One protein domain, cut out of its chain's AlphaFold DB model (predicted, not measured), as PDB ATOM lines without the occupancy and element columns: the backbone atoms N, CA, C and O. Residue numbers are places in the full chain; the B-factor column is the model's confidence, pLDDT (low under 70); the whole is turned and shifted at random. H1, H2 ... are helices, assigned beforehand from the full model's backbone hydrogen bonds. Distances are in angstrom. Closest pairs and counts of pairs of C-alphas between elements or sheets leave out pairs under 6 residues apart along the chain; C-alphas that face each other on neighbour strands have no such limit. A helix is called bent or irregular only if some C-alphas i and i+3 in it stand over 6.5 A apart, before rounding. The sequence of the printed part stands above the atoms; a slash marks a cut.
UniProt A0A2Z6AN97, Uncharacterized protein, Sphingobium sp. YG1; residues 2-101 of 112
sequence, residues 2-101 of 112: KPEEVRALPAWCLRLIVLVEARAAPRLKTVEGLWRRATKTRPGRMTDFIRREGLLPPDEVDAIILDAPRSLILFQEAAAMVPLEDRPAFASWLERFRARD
ATOM      1  N   LYS A   2     184.608 149.163 254.468       80.81
ATOM      2  CA  LYS A   2     183.272 149.710 254.260       80.81
ATOM      3  C   LYS A   2     182.426 149.508 255.534       80.81
ATOM      4  O   LYS A   2     182.728 148.597 256.304       80.81
ATOM      5  N   PRO A   3     181.438 150.370 255.833       86.00
ATOM      6  CA  PRO A   3     180.710 150.331 257.105       86.00
ATOM      7  C   PRO A   3     180.053 148.982 257.409       86.00
ATOM      8  O   PRO A   3     180.052 148.534 258.550       86.00
ATOM      9  N   GLU A   4     179.531 148.308 256.388       87.31
ATOM     10  CA  GLU A   4     178.957 146.968 256.488       87.31
ATOM     11  C   GLU A   4     179.974 145.914 256.928       87.31
ATOM     12  O   GLU A   4     179.628 145.033 257.707       87.31
ATOM     13  N   GLU A   5     181.239 146.046 256.516       89.00
ATOM     14  CA  GLU A   5     182.298 145.131 256.943       89.00
ATOM     15  C   GLU A   5     182.541 145.275 258.445       89.00
ATOM     16  O   GLU A   5     182.743 144.276 259.118       89.00
ATOM     17  N   VAL A   6     182.457 146.498 258.986       90.44
ATOM     18  CA  VAL A   6     182.586 146.743 260.433       90.44
ATOM     19  C   VAL A   6     181.384 146.206 261.198       90.44
ATOM     20  O   VAL A   6     181.569 145.596 262.245       90.44
ATOM     21  N   ARG A   7     180.162 146.376 260.679       92.81
ATOM     22  CA  ARG A   7     178.953 145.820 261.317       92.81
ATOM     23  C   ARG A   7     178.973 144.293 261.389       92.81
ATOM     24  O   ARG A   7     178.406 143.730 262.315       92.81
ATOM     25  N   ALA A   8     179.613 143.638 260.423       94.56
ATOM     26  CA  ALA A   8     179.734 142.183 260.374       94.56
ATOM     27  C   ALA A   8     180.871 141.627 261.253       94.56
ATOM     28  O   ALA A   8     181.020 140.409 261.357       94.56
ATOM     29  N   LEU A   9     181.694 142.486 261.865       93.44
ATOM     30  CA  LEU A   9     182.792 142.028 262.704       93.44
ATOM     31  C   LEU A   9     182.290 141.462 264.040       93.44
ATOM     32  O   LEU A   9     181.387 142.024 264.658       93.44
ATOM     33  N   PRO A  10     182.942 140.409 264.559       93.94
ATOM     34  CA  PRO A  10     182.699 139.960 265.920       93.94
ATOM     35  C   PRO A  10     183.165 141.016 266.934       93.94
ATOM     36  O   PRO A  10     184.112 141.768 266.693       93.94
ATOM     37  N   ALA A  11     182.548 141.022 268.119       91.69
ATOM     38  CA  ALA A  11     182.807 142.025 269.157       91.69
ATOM     39  C   ALA A  11     184.292 142.143 269.555       91.69
ATOM     40  O   ALA A  11     184.772 143.238 269.832       91.69
ATOM     41  N   TRP A  12     185.056 141.044 269.539       94.25
ATOM     42  CA  TRP A  12     186.492 141.087 269.840       94.25
ATOM     43  C   TRP A  12     187.285 141.924 268.822       94.25
ATOM     44  O   TRP A  12     188.179 142.671 269.219       94.25
ATOM     45  N   CYS A  13     186.920 141.882 267.536       94.88
ATOM     46  CA  CYS A  13     187.526 142.734 266.516       94.88
ATOM     47  C   CYS A  13     187.189 144.206 266.762       94.88
ATOM     48  O   CYS A  13     188.052 145.069 266.623       94.88
ATOM     49  N   LEU A  14     185.944 144.499 267.152       95.25
ATOM     50  CA  LEU A  14     185.509 145.861 267.466       95.25
ATOM     51  C   LEU A  14     186.291 146.435 268.655       95.25
ATOM     52  O   LEU A  14     186.792 147.553 268.571       95.25
ATOM     53  N   ARG A  15     186.493 145.643 269.717       97.50
ATOM     54  CA  ARG A  15     187.340 146.019 270.865       97.50
ATOM     55  C   ARG A  15     188.771 146.341 270.442       97.50
ATOM     56  O   ARG A  15     189.334 147.336 270.891       97.50
ATOM     57  N   LEU A  16     189.354 145.527 269.556       95.06
ATOM     58  CA  LEU A  16     190.700 145.768 269.029       95.06
ATOM     59  C   LEU A  16     190.781 147.066 268.222       95.06
ATOM     60  O   LEU A  16     191.754 147.800 268.373       95.06
ATOM     61  N   ILE A  17     189.770 147.373 267.405       93.69
ATOM     62  CA  ILE A  17     189.702 148.641 266.666       93.69
ATOM     63  C   ILE A  17     189.736 149.825 267.641       93.69
ATOM     64  O   ILE A  17     190.572 150.716 267.481       93.69
ATOM     65  N   VAL A  18     188.887 149.807 268.676       95.50
ATOM     66  CA  VAL A  18     188.841 150.868 269.698       95.50
ATOM     67  C   VAL A  18     190.188 150.994 270.417       95.50
ATOM     68  O   VAL A  18     190.723 152.096 270.537       95.50
ATOM     69  N   LEU A  19     190.788 149.873 270.833       95.56
ATOM     70  CA  LEU A  19     192.085 149.850 271.514       95.56
ATOM     71  C   LEU A  19     193.208 150.441 270.649       95.56
ATOM     72  O   LEU A  19     194.006 151.251 271.128       95.56
ATOM     73  N   VAL A  20     193.293 150.038 269.380       92.88
ATOM     74  CA  VAL A  20     194.329 150.514 268.453       92.88
ATOM     75  C   VAL A  20     194.163 152.006 268.178       92.88
ATOM     76  O   VAL A  20     195.151 152.742 268.232       92.88
ATOM     77  N   GLU A  21     192.935 152.482 267.946       91.75
ATOM     78  CA  GLU A  21     192.684 153.914 267.769       91.75
ATOM     79  C   GLU A  21     193.024 154.718 269.029       91.75
ATOM     80  O   GLU A  21     193.662 155.767 268.925       91.75
ATOM     81  N   ALA A  22     192.647 154.235 270.217       94.06
ATOM     82  CA  ALA A  22     192.949 154.902 271.482       94.06
ATOM     83  C   ALA A  22     194.464 155.014 271.727       94.06
ATOM     84  O   ALA A  22     194.952 156.069 272.130       94.06
ATOM     85  N   ARG A  23     195.231 153.965 271.401       93.44
ATOM     86  CA  ARG A  23     196.703 153.972 271.486       93.44
ATOM     87  C   ARG A  23     197.359 154.915 270.478       93.44
ATOM     88  O   ARG A  23     198.406 155.491 270.774       93.44
ATOM     89  N   ALA A  24     196.773 155.059 269.291       90.69
ATOM     90  CA  ALA A  24     197.293 155.929 268.240       90.69
ATOM     91  C   ALA A  24     196.972 157.414 268.483       90.69
ATOM     92  O   ALA A  24     197.777 158.276 268.120       90.69
ATOM     93  N   ALA A  25     195.829 157.719 269.112       89.44
ATOM     94  CA  ALA A  25     195.296 159.074 269.258       89.44
ATOM     95  C   ALA A  25     196.301 160.125 269.783       89.44
ATOM     96  O   ALA A  25     196.360 161.199 269.185       89.44
ATOM     97  N   PRO A  26     197.157 159.858 270.795       88.94
ATOM     98  CA  PRO A  26     198.116 160.854 271.288       88.94
ATOM     99  C   PRO A  26     199.175 161.283 270.258       88.94
ATOM    100  O   PRO A  26     199.803 162.332 270.403       88.94
ATOM    101  N   ARG A  27     199.420 160.457 269.233       87.12
ATOM    102  CA  ARG A  27     200.513 160.636 268.259       87.12
ATOM    103  C   ARG A  27     200.008 160.984 266.862       87.12
ATOM    104  O   ARG A  27     200.793 161.421 266.024       87.12
ATOM    105  N   LEU A  28     198.718 160.796 266.603       83.06
ATOM    106  CA  LEU A  28     198.124 160.984 265.288       83.06
ATOM    107  C   LEU A  28     197.901 162.482 265.018       83.06
ATOM    108  O   LEU A  28     197.072 163.119 265.660       83.06
ATOM    109  N   LYS A  29     198.677 163.060 264.093       76.31
ATOM    110  CA  LYS A  29     198.646 164.507 263.785       76.31
ATOM    111  C   LYS A  29     197.633 164.884 262.709       76.31
ATOM    112  O   LYS A  29     197.065 165.969 262.758       76.31
ATOM    113  N   THR A  30     197.399 163.995 261.754       67.00
ATOM    114  CA  THR A  30     196.415 164.172 260.687       67.00
ATOM    115  C   THR A  30     195.564 162.916 260.600       67.00
ATOM    116  O   THR A  30     196.070 161.795 260.642       67.00
ATOM    117  N   VAL A  31     194.249 163.101 260.503       61.84
ATOM    118  CA  VAL A  31     193.299 162.005 260.313       61.84
ATOM    119  C   VAL A  31     192.556 162.291 259.021       61.84
ATOM    120  O   VAL A  31     191.588 163.040 259.008       61.84
ATOM    121  N   GLU A  32     193.005 161.699 257.916       58.22
ATOM    122  CA  GLU A  32     192.286 161.765 256.631       58.22
ATOM    123  C   GLU A  32     190.939 161.003 256.678       58.22
ATOM    124  O   GLU A  32     190.124 161.069 255.760       58.22
ATOM    125  N   GLY A  33     190.690 160.304 257.793       59.31
ATOM    126  CA  GLY A  33     189.628 159.328 257.985       59.31
ATOM    127  C   GLY A  33     190.135 157.939 257.608       59.31
ATOM    128  O   GLY A  33     190.708 157.742 256.540       59.31
ATOM    129  N   LEU A  34     189.907 156.940 258.466       63.31
ATOM    130  CA  LEU A  34     190.289 155.547 258.169       63.31
ATOM    131  C   LEU A  34     189.497 154.955 256.979       63.31
ATOM    132  O   LEU A  34     189.806 153.893 256.431       63.31
ATOM    133  N   TRP A  35     188.454 155.673 256.573       68.19
ATOM    134  CA  TRP A  35     187.539 155.365 255.494       68.19
ATOM    135  C   TRP A  35     188.073 155.953 254.189       68.19
ATOM    136  O   TRP A  35     187.997 157.157 253.947       68.19
ATOM    137  N   ARG A  36     188.625 155.083 253.338       59.50
ATOM    138  CA  ARG A  36     189.183 155.440 252.023       59.50
ATOM    139  C   ARG A  36     188.165 156.231 251.182       59.50
ATOM    140  O   ARG A  36     186.955 156.135 251.385       59.50
ATOM    141  N   ARG A  37     188.647 156.933 250.150       54.12
ATOM    142  CA  ARG A  37     187.874 157.789 249.216       54.12
ATOM    143  C   ARG A  37     186.558 157.183 248.676       54.12
ATOM    144  O   ARG A  37     185.669 157.938 248.300       54.12
ATOM    145  N   ALA A  38     186.427 155.852 248.656       53.81
ATOM    146  CA  ALA A  38     185.265 155.102 248.167       53.81
ATOM    147  C   ALA A  38     184.012 155.157 249.071       53.81
ATOM    148  O   ALA A  38     182.926 154.780 248.637       53.81
ATOM    149  N   THR A  39     184.126 155.623 250.315       58.91
ATOM    150  CA  THR A  39     182.992 155.731 251.252       58.91
ATOM    151  C   THR A  39     182.390 157.139 251.218       58.91
ATOM    152  O   THR A  39     182.940 158.063 251.816       58.91
ATOM    153  N   LYS A  40     181.247 157.311 250.531       57.94
ATOM    154  CA  LYS A  40     180.527 158.602 250.394       57.94
ATOM    155  C   LYS A  40     180.200 159.265 251.741       57.94
ATOM    156  O   LYS A  40     180.207 160.485 251.829       57.94
ATOM    157  N   THR A  41     179.934 158.469 252.776       56.12
ATOM    158  CA  THR A  41     179.457 158.920 254.092       56.12
ATOM    159  C   THR A  41     180.555 159.240 255.108       56.12
ATOM    160  O   THR A  41     180.201 159.634 256.211       56.12
ATOM    161  N   ARG A  42     181.850 159.085 254.764       62.91
ATOM    162  CA  ARG A  42     183.048 159.385 255.597       62.91
ATOM    163  C   ARG A  42     182.753 159.509 257.107       62.91
ATOM    164  O   ARG A  42     182.834 160.607 257.651       62.91
ATOM    165  N   PRO A  43     182.403 158.411 257.796       62.59
ATOM    166  CA  PRO A  43     181.751 158.486 259.105       62.59
ATOM    167  C   PRO A  43     182.651 158.939 260.273       62.59
ATOM    168  O   PRO A  43     182.214 158.845 261.417       62.59
ATOM    169  N   GLY A  44     183.861 159.444 260.003       77.62
ATOM    170  CA  GLY A  44     184.826 159.893 261.004       77.62
ATOM    171  C   GLY A  44     185.758 158.772 261.460       77.62
ATOM    172  O   GLY A  44     186.260 158.001 260.640       77.62
ATOM    173  N   ARG A  45     186.019 158.683 262.764       86.19
ATOM    174  CA  ARG A  45     186.817 157.598 263.356       86.19
ATOM    175  C   ARG A  45     186.007 156.301 263.390       86.19
ATOM    176  O   ARG A  45     184.778 156.342 263.455       86.19
ATOM    177  N   MET A  46     186.661 155.139 263.355       89.81
ATOM    178  CA  MET A  46     185.927 153.875 263.504       89.81
ATOM    179  C   MET A  46     185.339 153.742 264.906       89.81
ATOM    180  O   MET A  46     184.236 153.221 265.036       89.81
ATOM    181  N   THR A  47     186.022 154.259 265.933       92.88
ATOM    182  CA  THR A  47     185.494 154.280 267.307       92.88
ATOM    183  C   THR A  47     184.175 155.052 267.391       92.88
ATOM    184  O   THR A  47     183.212 154.561 267.976       92.88
ATOM    185  N   ASP A  48     184.088 156.218 266.738       91.19
ATOM    186  CA  ASP A  48     182.863 157.028 266.720       91.19
ATOM    187  C   ASP A  48     181.726 156.299 265.994       91.19
ATOM    188  O   ASP A  48     180.579 156.319 266.440       91.19
ATOM    189  N   PHE A  49     182.044 155.618 264.888       91.75
ATOM    190  CA  PHE A  49     181.089 154.782 264.161       91.75
ATOM    191  C   PHE A  49     180.571 153.626 265.030       91.75
ATOM    192  O   PHE A  49     179.362 153.443 265.128       91.75
ATOM    193  N   ILE A  50     181.466 152.895 265.700       93.81
ATOM    194  CA  ILE A  50     181.127 151.786 266.608       93.81
ATOM    195  C   ILE A  50     180.197 152.262 267.728       93.81
ATOM    196  O   ILE A  50     179.181 151.616 267.983       93.81
ATOM    197  N   ARG A  51     180.506 153.408 268.353       95.06
ATOM    198  CA  ARG A  51     179.689 153.990 269.428       95.06
ATOM    199  C   ARG A  51     178.317 154.441 268.926       95.06
ATOM    200  O   ARG A  51     177.310 154.120 269.545       95.06
ATOM    201  N   ARG A  52     178.264 155.174 267.808       92.81
ATOM    202  CA  ARG A  52     177.012 155.720 267.249       92.81
ATOM    203  C   ARG A  52     176.053 154.627 266.784       92.81
ATOM    204  O   ARG A  52     174.851 154.766 266.959       92.81
ATOM    205  N   GLU A  53     176.580 153.570 266.176       94.00
ATOM    206  CA  GLU A  53     175.781 152.447 265.674       94.00
ATOM    207  C   GLU A  53     175.453 151.421 266.775       94.00
ATOM    208  O   GLU A  53     174.775 150.437 266.498       94.00
ATOM    209  N   GLY A  54     175.936 151.624 268.010       96.44
ATOM    210  CA  GLY A  54     175.675 150.729 269.140       96.44
ATOM    211  C   GLY A  54     176.288 149.337 268.982       96.44
ATOM    212  O   GLY A  54     175.758 148.372 269.525       96.44
ATOM    213  N   LEU A  55     177.389 149.211 268.230       96.62
ATOM    214  CA  LEU A  55     178.033 147.911 267.983       96.62
ATOM    215  C   LEU A  55     178.804 147.393 269.208       96.62
ATOM    216  O   LEU A  55     179.126 146.210 269.280       96.62
ATOM    217  N   LEU A  56     179.100 148.282 270.161       97.56
ATOM    218  CA  LEU A  56     179.569 147.972 271.509       97.56
ATOM    219  C   LEU A  56     178.844 148.880 272.524       97.56
ATOM    220  O   LEU A  56     178.492 150.012 272.168       97.56
ATOM    221  N   PRO A  57     178.657 148.428 273.777       97.56
ATOM    222  CA  PRO A  57     178.204 149.274 274.876       97.56
ATOM    223  C   PRO A  57     179.081 150.536 275.033       97.56
ATOM    224  O   PRO A  57     180.312 150.436 274.971       97.56
ATOM    225  N   PRO A  58     178.500 151.738 275.218       97.50
ATOM    226  CA  PRO A  58     179.278 152.975 275.332       97.50
ATOM    227  C   PRO A  58     180.268 152.993 276.505       97.50
ATOM    228  O   PRO A  58     181.371 153.511 276.360       97.50
ATOM    229  N   ASP A  59     179.889 152.410 277.638       97.62
ATOM    230  CA  ASP A  59     180.720 152.248 278.833       97.62
ATOM    231  C   ASP A  59     181.917 151.322 278.581       97.62
ATOM    232  O   ASP A  59     183.025 151.602 279.036       97.62
ATOM    233  N   GLU A  60     181.727 150.266 277.787       98.00
ATOM    234  CA  GLU A  60     182.816 149.388 277.356       98.00
ATOM    235  C   GLU A  60     183.819 150.134 276.460       98.00
ATOM    236  O   GLU A  60     185.032 150.008 276.636       98.00
ATOM    237  N   VAL A  61     183.331 150.963 275.529       97.88
ATOM    238  CA  VAL A  61     184.189 151.818 274.691       97.88
ATOM    239  C   VAL A  61     184.983 152.805 275.553       97.88
ATOM    240  O   VAL A  61     186.198 152.932 275.378       97.88
ATOM    241  N   ASP A  62     184.318 153.473 276.498       97.94
ATOM    242  CA  ASP A  62     184.948 154.448 277.390       97.94
ATOM    243  C   ASP A  62     186.006 153.780 278.294       97.94
ATOM    244  O   ASP A  62     187.101 154.325 278.466       97.94
ATOM    245  N   ALA A  63     185.747 152.564 278.787       97.69
ATOM    246  CA  ALA A  63     186.707 151.784 279.569       97.69
ATOM    247  C   ALA A  63     187.973 151.428 278.767       97.69
ATOM    248  O   ALA A  63     189.088 151.593 279.268       97.69
ATOM    249  N   ILE A  64     187.823 150.993 277.509       97.25
ATOM    250  CA  ILE A  64     188.966 150.679 276.633       97.25
ATOM    251  C   ILE A  64     189.809 151.931 276.380       97.25
ATOM    252  O   ILE A  64     191.038 151.869 276.447       97.25
ATOM    253  N   ILE A  65     189.172 153.072 276.098       96.81
ATOM    254  CA  ILE A  65     189.877 154.337 275.850       96.81
ATOM    255  C   ILE A  65     190.649 154.778 277.098       96.81
ATOM    256  O   ILE A  65     191.813 155.168 276.985       96.81
ATOM    257  N   LEU A  66     190.021 154.695 278.273       97.38
ATOM    258  CA  LEU A  66     190.630 155.081 279.544       97.38
ATOM    259  C   LEU A  66     191.847 154.210 279.893       97.38
ATOM    260  O   LEU A  66     192.852 154.725 280.386       97.38
ATOM    261  N   ASP A  67     191.778 152.902 279.637       96.50
ATOM    262  CA  ASP A  67     192.859 151.968 279.977       96.50
ATOM    263  C   ASP A  67     193.970 151.884 278.910       96.50
ATOM    264  O   ASP A  67     195.110 151.512 279.207       96.50
ATOM    265  N   ALA A  68     193.689 152.276 277.664       95.69
ATOM    266  CA  ALA A  68     194.620 152.153 276.540       95.69
ATOM    267  C   ALA A  68     196.040 152.714 276.791       95.69
ATOM    268  O   ALA A  68     197.000 152.029 276.413       95.69
ATOM    269  N   PRO A  69     196.240 153.895 277.419       92.56
ATOM    270  CA  PRO A  69     197.581 154.409 277.698       92.56
ATOM    271  C   PRO A  69     198.364 153.520 278.670       92.56
ATOM    272  O   PRO A  69     199.522 153.193 278.409       92.56
ATOM    273  N   ARG A  70     197.722 153.086 279.762       92.75
ATOM    274  CA  ARG A  70     198.340 152.226 280.779       92.75
ATOM    275  C   ARG A  70     198.690 150.864 280.195       92.75
ATOM    276  O   ARG A  70     199.826 150.415 280.327       92.75
ATOM    277  N   SER A  71     197.747 150.238 279.492       91.12
ATOM    278  CA  SER A  71     197.979 148.936 278.859       91.12
ATOM    279  C   SER A  71     199.076 148.982 277.791       91.12
ATOM    280  O   SER A  71     199.740 147.974 277.559       91.12
ATOM    281  N   LEU A  72     199.286 150.128 277.127       92.56
ATOM    282  CA  LEU A  72     200.381 150.298 276.172       92.56
ATOM    283  C   LEU A  72     201.745 150.323 276.867       92.56
ATOM    284  O   LEU A  72     202.657 149.657 276.387       92.56
ATOM    285  N   ILE A  73     201.875 151.051 277.978       92.88
ATOM    286  CA  ILE A  73     203.124 151.110 278.752       92.88
ATOM    287  C   ILE A  73     203.474 149.716 279.275       92.88
ATOM    288  O   ILE A  73     204.553 149.220 278.973       92.88
ATOM    289  N   LEU A  74     202.527 149.038 279.931       90.94
ATOM    290  CA  LEU A  74     202.736 147.682 280.453       90.94
ATOM    291  C   LEU A  74     203.138 146.692 279.350       90.94
ATOM    292  O   LEU A  74     204.014 145.851 279.538       90.94
ATOM    293  N   PHE A  75     202.520 146.801 278.169       88.94
ATOM    294  CA  PHE A  75     202.895 145.986 277.016       88.94
ATOM    295  C   PHE A  75     204.326 146.279 276.542       88.94
ATOM    296  O   PHE A  75     205.068 145.354 276.219       88.94
ATOM    297  N   GLN A  76     204.718 147.554 276.490       91.38
ATOM    298  CA  GLN A  76     206.059 147.963 276.077       91.38
ATOM    299  C   GLN A  76     207.126 147.544 277.090       91.38
ATOM    300  O   GLN A  76     208.181 147.079 276.673       91.38
ATOM    301  N   GLU A  77     206.845 147.642 278.388       94.50
ATOM    302  CA  GLU A  77     207.719 147.156 279.461       94.50
ATOM    303  C   GLU A  77     207.925 145.643 279.353       94.50
ATOM    304  O   GLU A  77     209.062 145.179 279.290       94.50
ATOM    305  N   ALA A  78     206.844 144.870 279.215       89.56
ATOM    306  CA  ALA A  78     206.935 143.425 279.023       89.56
ATOM    307  C   ALA A  78     207.716 143.053 277.748       89.56
ATOM    308  O   ALA A  78     208.527 142.130 277.762       89.56
ATOM    309  N   ALA A  79     207.507 143.782 276.649       87.00
ATOM    310  CA  ALA A  79     208.241 143.563 275.403       87.00
ATOM    311  C   ALA A  79     209.725 143.956 275.508       87.00
ATOM    312  O   ALA A  79     210.567 143.335 274.859       87.00
ATOM    313  N   ALA A  80     210.060 144.968 276.316       89.38
ATOM    314  CA  ALA A  80     211.436 145.393 276.558       89.38
ATOM    315  C   ALA A  80     212.246 144.344 277.335       89.38
ATOM    316  O   ALA A  80     213.455 144.262 277.141       89.38
ATOM    317  N   MET A  81     211.582 143.504 278.136       90.88
ATOM    318  CA  MET A  81     212.213 142.375 278.828       90.88
ATOM    319  C   MET A  81     212.632 141.232 277.893       90.88
ATOM    320  O   MET A  81     213.334 140.330 278.337       90.88
ATOM    321  N   VAL A  82     212.209 141.245 276.623       87.44
ATOM    322  CA  VAL A  82     212.592 140.234 275.627       87.44
ATOM    323  C   VAL A  82     213.817 140.729 274.842       87.44
ATOM    324  O   VAL A  82     213.677 141.705 274.077       87.44
ATOM    325  N   PRO A  83     214.989 140.068 274.983       89.81
ATOM    326  CA  PRO A  83     216.182 140.352 274.184       89.81
ATOM    327  C   PRO A  83     215.879 140.297 272.686       89.81
ATOM    328  O   PRO A  83     214.975 139.581 272.256       89.81
ATOM    329  N   LEU A  84     216.590 141.083 271.875       83.81
ATOM    330  CA  LEU A  84     216.292 141.206 270.440       83.81
ATOM    331  C   LEU A  84     216.464 139.874 269.706       83.81
ATOM    332  O   LEU A  84     215.661 139.551 268.834       83.81
ATOM    333  N   GLU A  85     217.478 139.115 270.099       87.88
ATOM    334  CA  GLU A  85     217.825 137.783 269.619       87.88
ATOM    335  C   GLU A  85     216.731 136.735 269.879       87.88
ATOM    336  O   GLU A  85     216.566 135.818 269.076       87.88
ATOM    337  N   ASP A  86     215.928 136.916 270.931       86.50
ATOM    338  CA  ASP A  86     214.852 135.998 271.320       86.50
ATOM    339  C   ASP A  86     213.493 136.387 270.720       86.50
ATOM    340  O   ASP A  86     212.486 135.684 270.891       86.50
ATOM    341  N   ARG A  87     213.416 137.526 270.015       83.31
ATOM    342  CA  ARG A  87     212.159 137.971 269.410       83.31
ATOM    343  C   ARG A  87     211.846 137.097 268.199       83.31
ATOM    344  O   ARG A  87     212.644 137.029 267.265       83.31
ATOM    345  N   PRO A  88     210.660 136.466 268.155       82.94
ATOM    346  CA  PRO A  88     210.285 135.665 267.006       82.94
ATOM    347  C   PRO A  88     210.235 136.544 265.758       82.94
ATOM    348  O   PRO A  88     209.724 137.668 265.792       82.94
ATOM    349  N   ALA A  89     210.699 135.996 264.634       86.94
ATOM    350  CA  ALA A  89     210.451 136.602 263.338       86.94
ATOM    351  C   ALA A  89     208.943 136.831 263.168       86.94
ATOM    352  O   ALA A  89     208.123 135.993 263.559       86.94
ATOM    353  N   PHE A  90     208.569 137.959 262.564       80.62
ATOM    354  CA  PHE A  90     207.163 138.337 262.418       80.62
ATOM    355  C   PHE A  90     206.328 137.239 261.739       80.62
ATOM    356  O   PHE A  90     205.199 136.990 262.154       80.62
ATOM    357  N   ALA A  91     206.901 136.528 260.761       81.06
ATOM    358  CA  ALA A  91     206.267 135.384 260.108       81.06
ATOM    359  C   ALA A  91     205.918 134.257 261.100       81.06
ATOM    360  O   ALA A  91     204.760 133.855 261.193       81.06
ATOM    361  N   SER A  92     206.879 133.813 261.913       84.62
ATOM    362  CA  SER A  92     206.670 132.768 262.925       84.62
ATOM    363  C   SER A  92     205.735 133.220 264.051       84.62
ATOM    364  O   SER A  92     204.973 132.428 264.606       84.62
ATOM    365  N   TRP A  93     205.758 134.509 264.395       84.06
ATOM    366  CA  TRP A  93     204.788 135.086 265.322       84.06
ATOM    367  C   TRP A  93     203.367 135.061 264.743       84.06
ATOM    368  O   TRP A  93     202.441 134.652 265.443       84.06
ATOM    369  N   LEU A  94     203.192 135.430 263.469       80.69
ATOM    370  CA  LEU A  94     201.899 135.395 262.782       80.69
ATOM    371  C   LEU A  94     201.323 133.980 262.708       80.69
ATOM    372  O   LEU A  94     200.127 133.803 262.925       80.69
ATOM    373  N   GLU A  95     202.152 132.977 262.428       83.00
ATOM    374  CA  GLU A  95     201.733 131.570 262.424       83.00
ATOM    375  C   GLU A  95     201.218 131.138 263.800       83.00
ATOM    376  O   GLU A  95     200.107 130.620 263.915       83.00
ATOM    377  N   ARG A  96     201.974 131.434 264.867       76.62
ATOM    378  CA  ARG A  96     201.563 131.143 266.251       76.62
ATOM    379  C   ARG A  96     200.294 131.888 266.656       76.62
ATOM    380  O   ARG A  96     199.462 131.325 267.361       76.62
ATOM    381  N   PHE A  97     200.159 133.148 266.249       73.00
ATOM    382  CA  PHE A  97     198.980 133.964 266.530       73.00
ATOM    383  C   PHE A  97     197.735 133.366 265.865       73.00
ATOM    384  O   PHE A  97     196.751 133.090 266.546       73.00
ATOM    385  N   ARG A  98     197.814 133.050 264.566       74.38
ATOM    386  CA  ARG A  98     196.717 132.412 263.822       74.38
ATOM    387  C   ARG A  98     196.335 131.053 264.403       74.38
ATOM    388  O   ARG A  98     195.155 130.741 264.477       74.38
ATOM    389  N   ALA A  99     197.310 130.264 264.852       73.31
ATOM    390  CA  ALA A  99     197.047 128.973 265.485       73.31
ATOM    391  C   ALA A  99     196.306 129.098 266.832       73.31
ATOM    392  O   ALA A  99     195.563 128.193 267.202       73.31
ATOM    393  N   ARG A 100     196.473 130.214 267.559       59.12
ATOM    394  CA  ARG A 100     195.743 130.485 268.811       59.12
ATOM    395  C   ARG A 100     194.285 130.876 268.570       59.12
ATOM    396  O   ARG A 100     193.431 130.452 269.342       59.12
ATOM    397  N   ASP A 101     193.996 131.598 267.488       54.28
ATOM    398  CA  ASP A 101     192.622 131.969 267.109       54.28
ATOM    399  C   ASP A 101     191.766 130.758 266.687       54.28
ATOM    400  O   ASP A 101     190.540 130.809 266.740       54.28
TER     401      ASP A 101
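AT A GLANCE: This is residues 2 to 101 of the 112 residues of an uncharacterized protein of Sphingobium sp. YG1 (UniProt A0A2Z6AN97). Three helical pieces make a small cluster, with H2 crossing both H3 and H4a steeply while H3 and H4a form a helical hairpin, and from this cluster the bent helix H4 sends out its arm H4b; after it the chain folds back to H5, which lies across an open gap and touches no helix, like the tip of a hook. Short H1 lies at the end with the cluster, and the long unnamed stretch of residues 25 to 45 loops out there too. The printed part has 100 residues with five named helices, H1 to H5 in that order, and no named strand; the class is all helix. It is loose, with a radius of gyration of the C-alphas of 16.0 A and spans of 47 by 27 by 27 A.

HOW THE PARTS SIT: Begin at H1, residues 3 to 7, and go on to H2, residues 11 to 24: they are close but not clearly touching, the closest C-alphas being those of Val 6 and Leu 14, 7.7 A apart. Next look at H3, residues 46 to 52, which is near H1. H3 touches H2 at a steep tilt of 59 degrees, opposite ways; their closest C-alphas, of Val 18 and Thr 47, are 5.3 A apart. H4, residues 58 to 80, was assigned as one helix by its hydrogen bonds but is bent, with C-alphas 66 and 69 7.2 A apart; its arms, H4a, residues 58 to 66, and H4b, residues 69 to 80, stand at a steep tilt of 48 degrees. H4a touches H2 at a steep tilt of 39 degrees, the same way, closest at the C-alphas of Ala 22 and Ile 65, 5.4 A. H3 and H4a form a helical hairpin: they only just touch, with 3 pairs of C-alphas within 8 A, closest at Arg 51 and Pro 58, 6.0 A, at a shallow tilt of 33 degrees, only just short of steep, opposite ways. H4b and H2 only just touch, with 3 pairs within 8 A and only at their ends, closest at the C-alphas of Arg 23 and Pro 69, 6.3 A. H5, residues 90 to 101, is apart from H4b and H2, for instance. In H1, H2, H3, H4a, H4b and H5 every O i to N i+4 pair is within hydrogen-bond range.

IN THESE COORDINATES: Find C-alpha 3 at (180.710, 150.331, 257.105), where H1 begins; it is 6.4 A long. H2 runs 20.1 A from C-alpha 11 at (182.807, 142.025, 269.157), and H3 is 9.8 A long. H4a measures 12.3 A and H4b 16.6 A. H5 also measures 16.6 A and ends at C-alpha 101, (192.622, 131.969, 267.109).

THE WHOLE: The C-alphas farthest apart are those of Lys 40 and Glu 85, 46.8 A. The printed part has no cut; the link from H2 to H3 is long, 21 residues. Residues 73 to 78, 80 to 86 and 89 to 95 stand free. The mean pLDDT of the printed part is 85.3, and residues 30 to 43 and 100 to 101 are under 70.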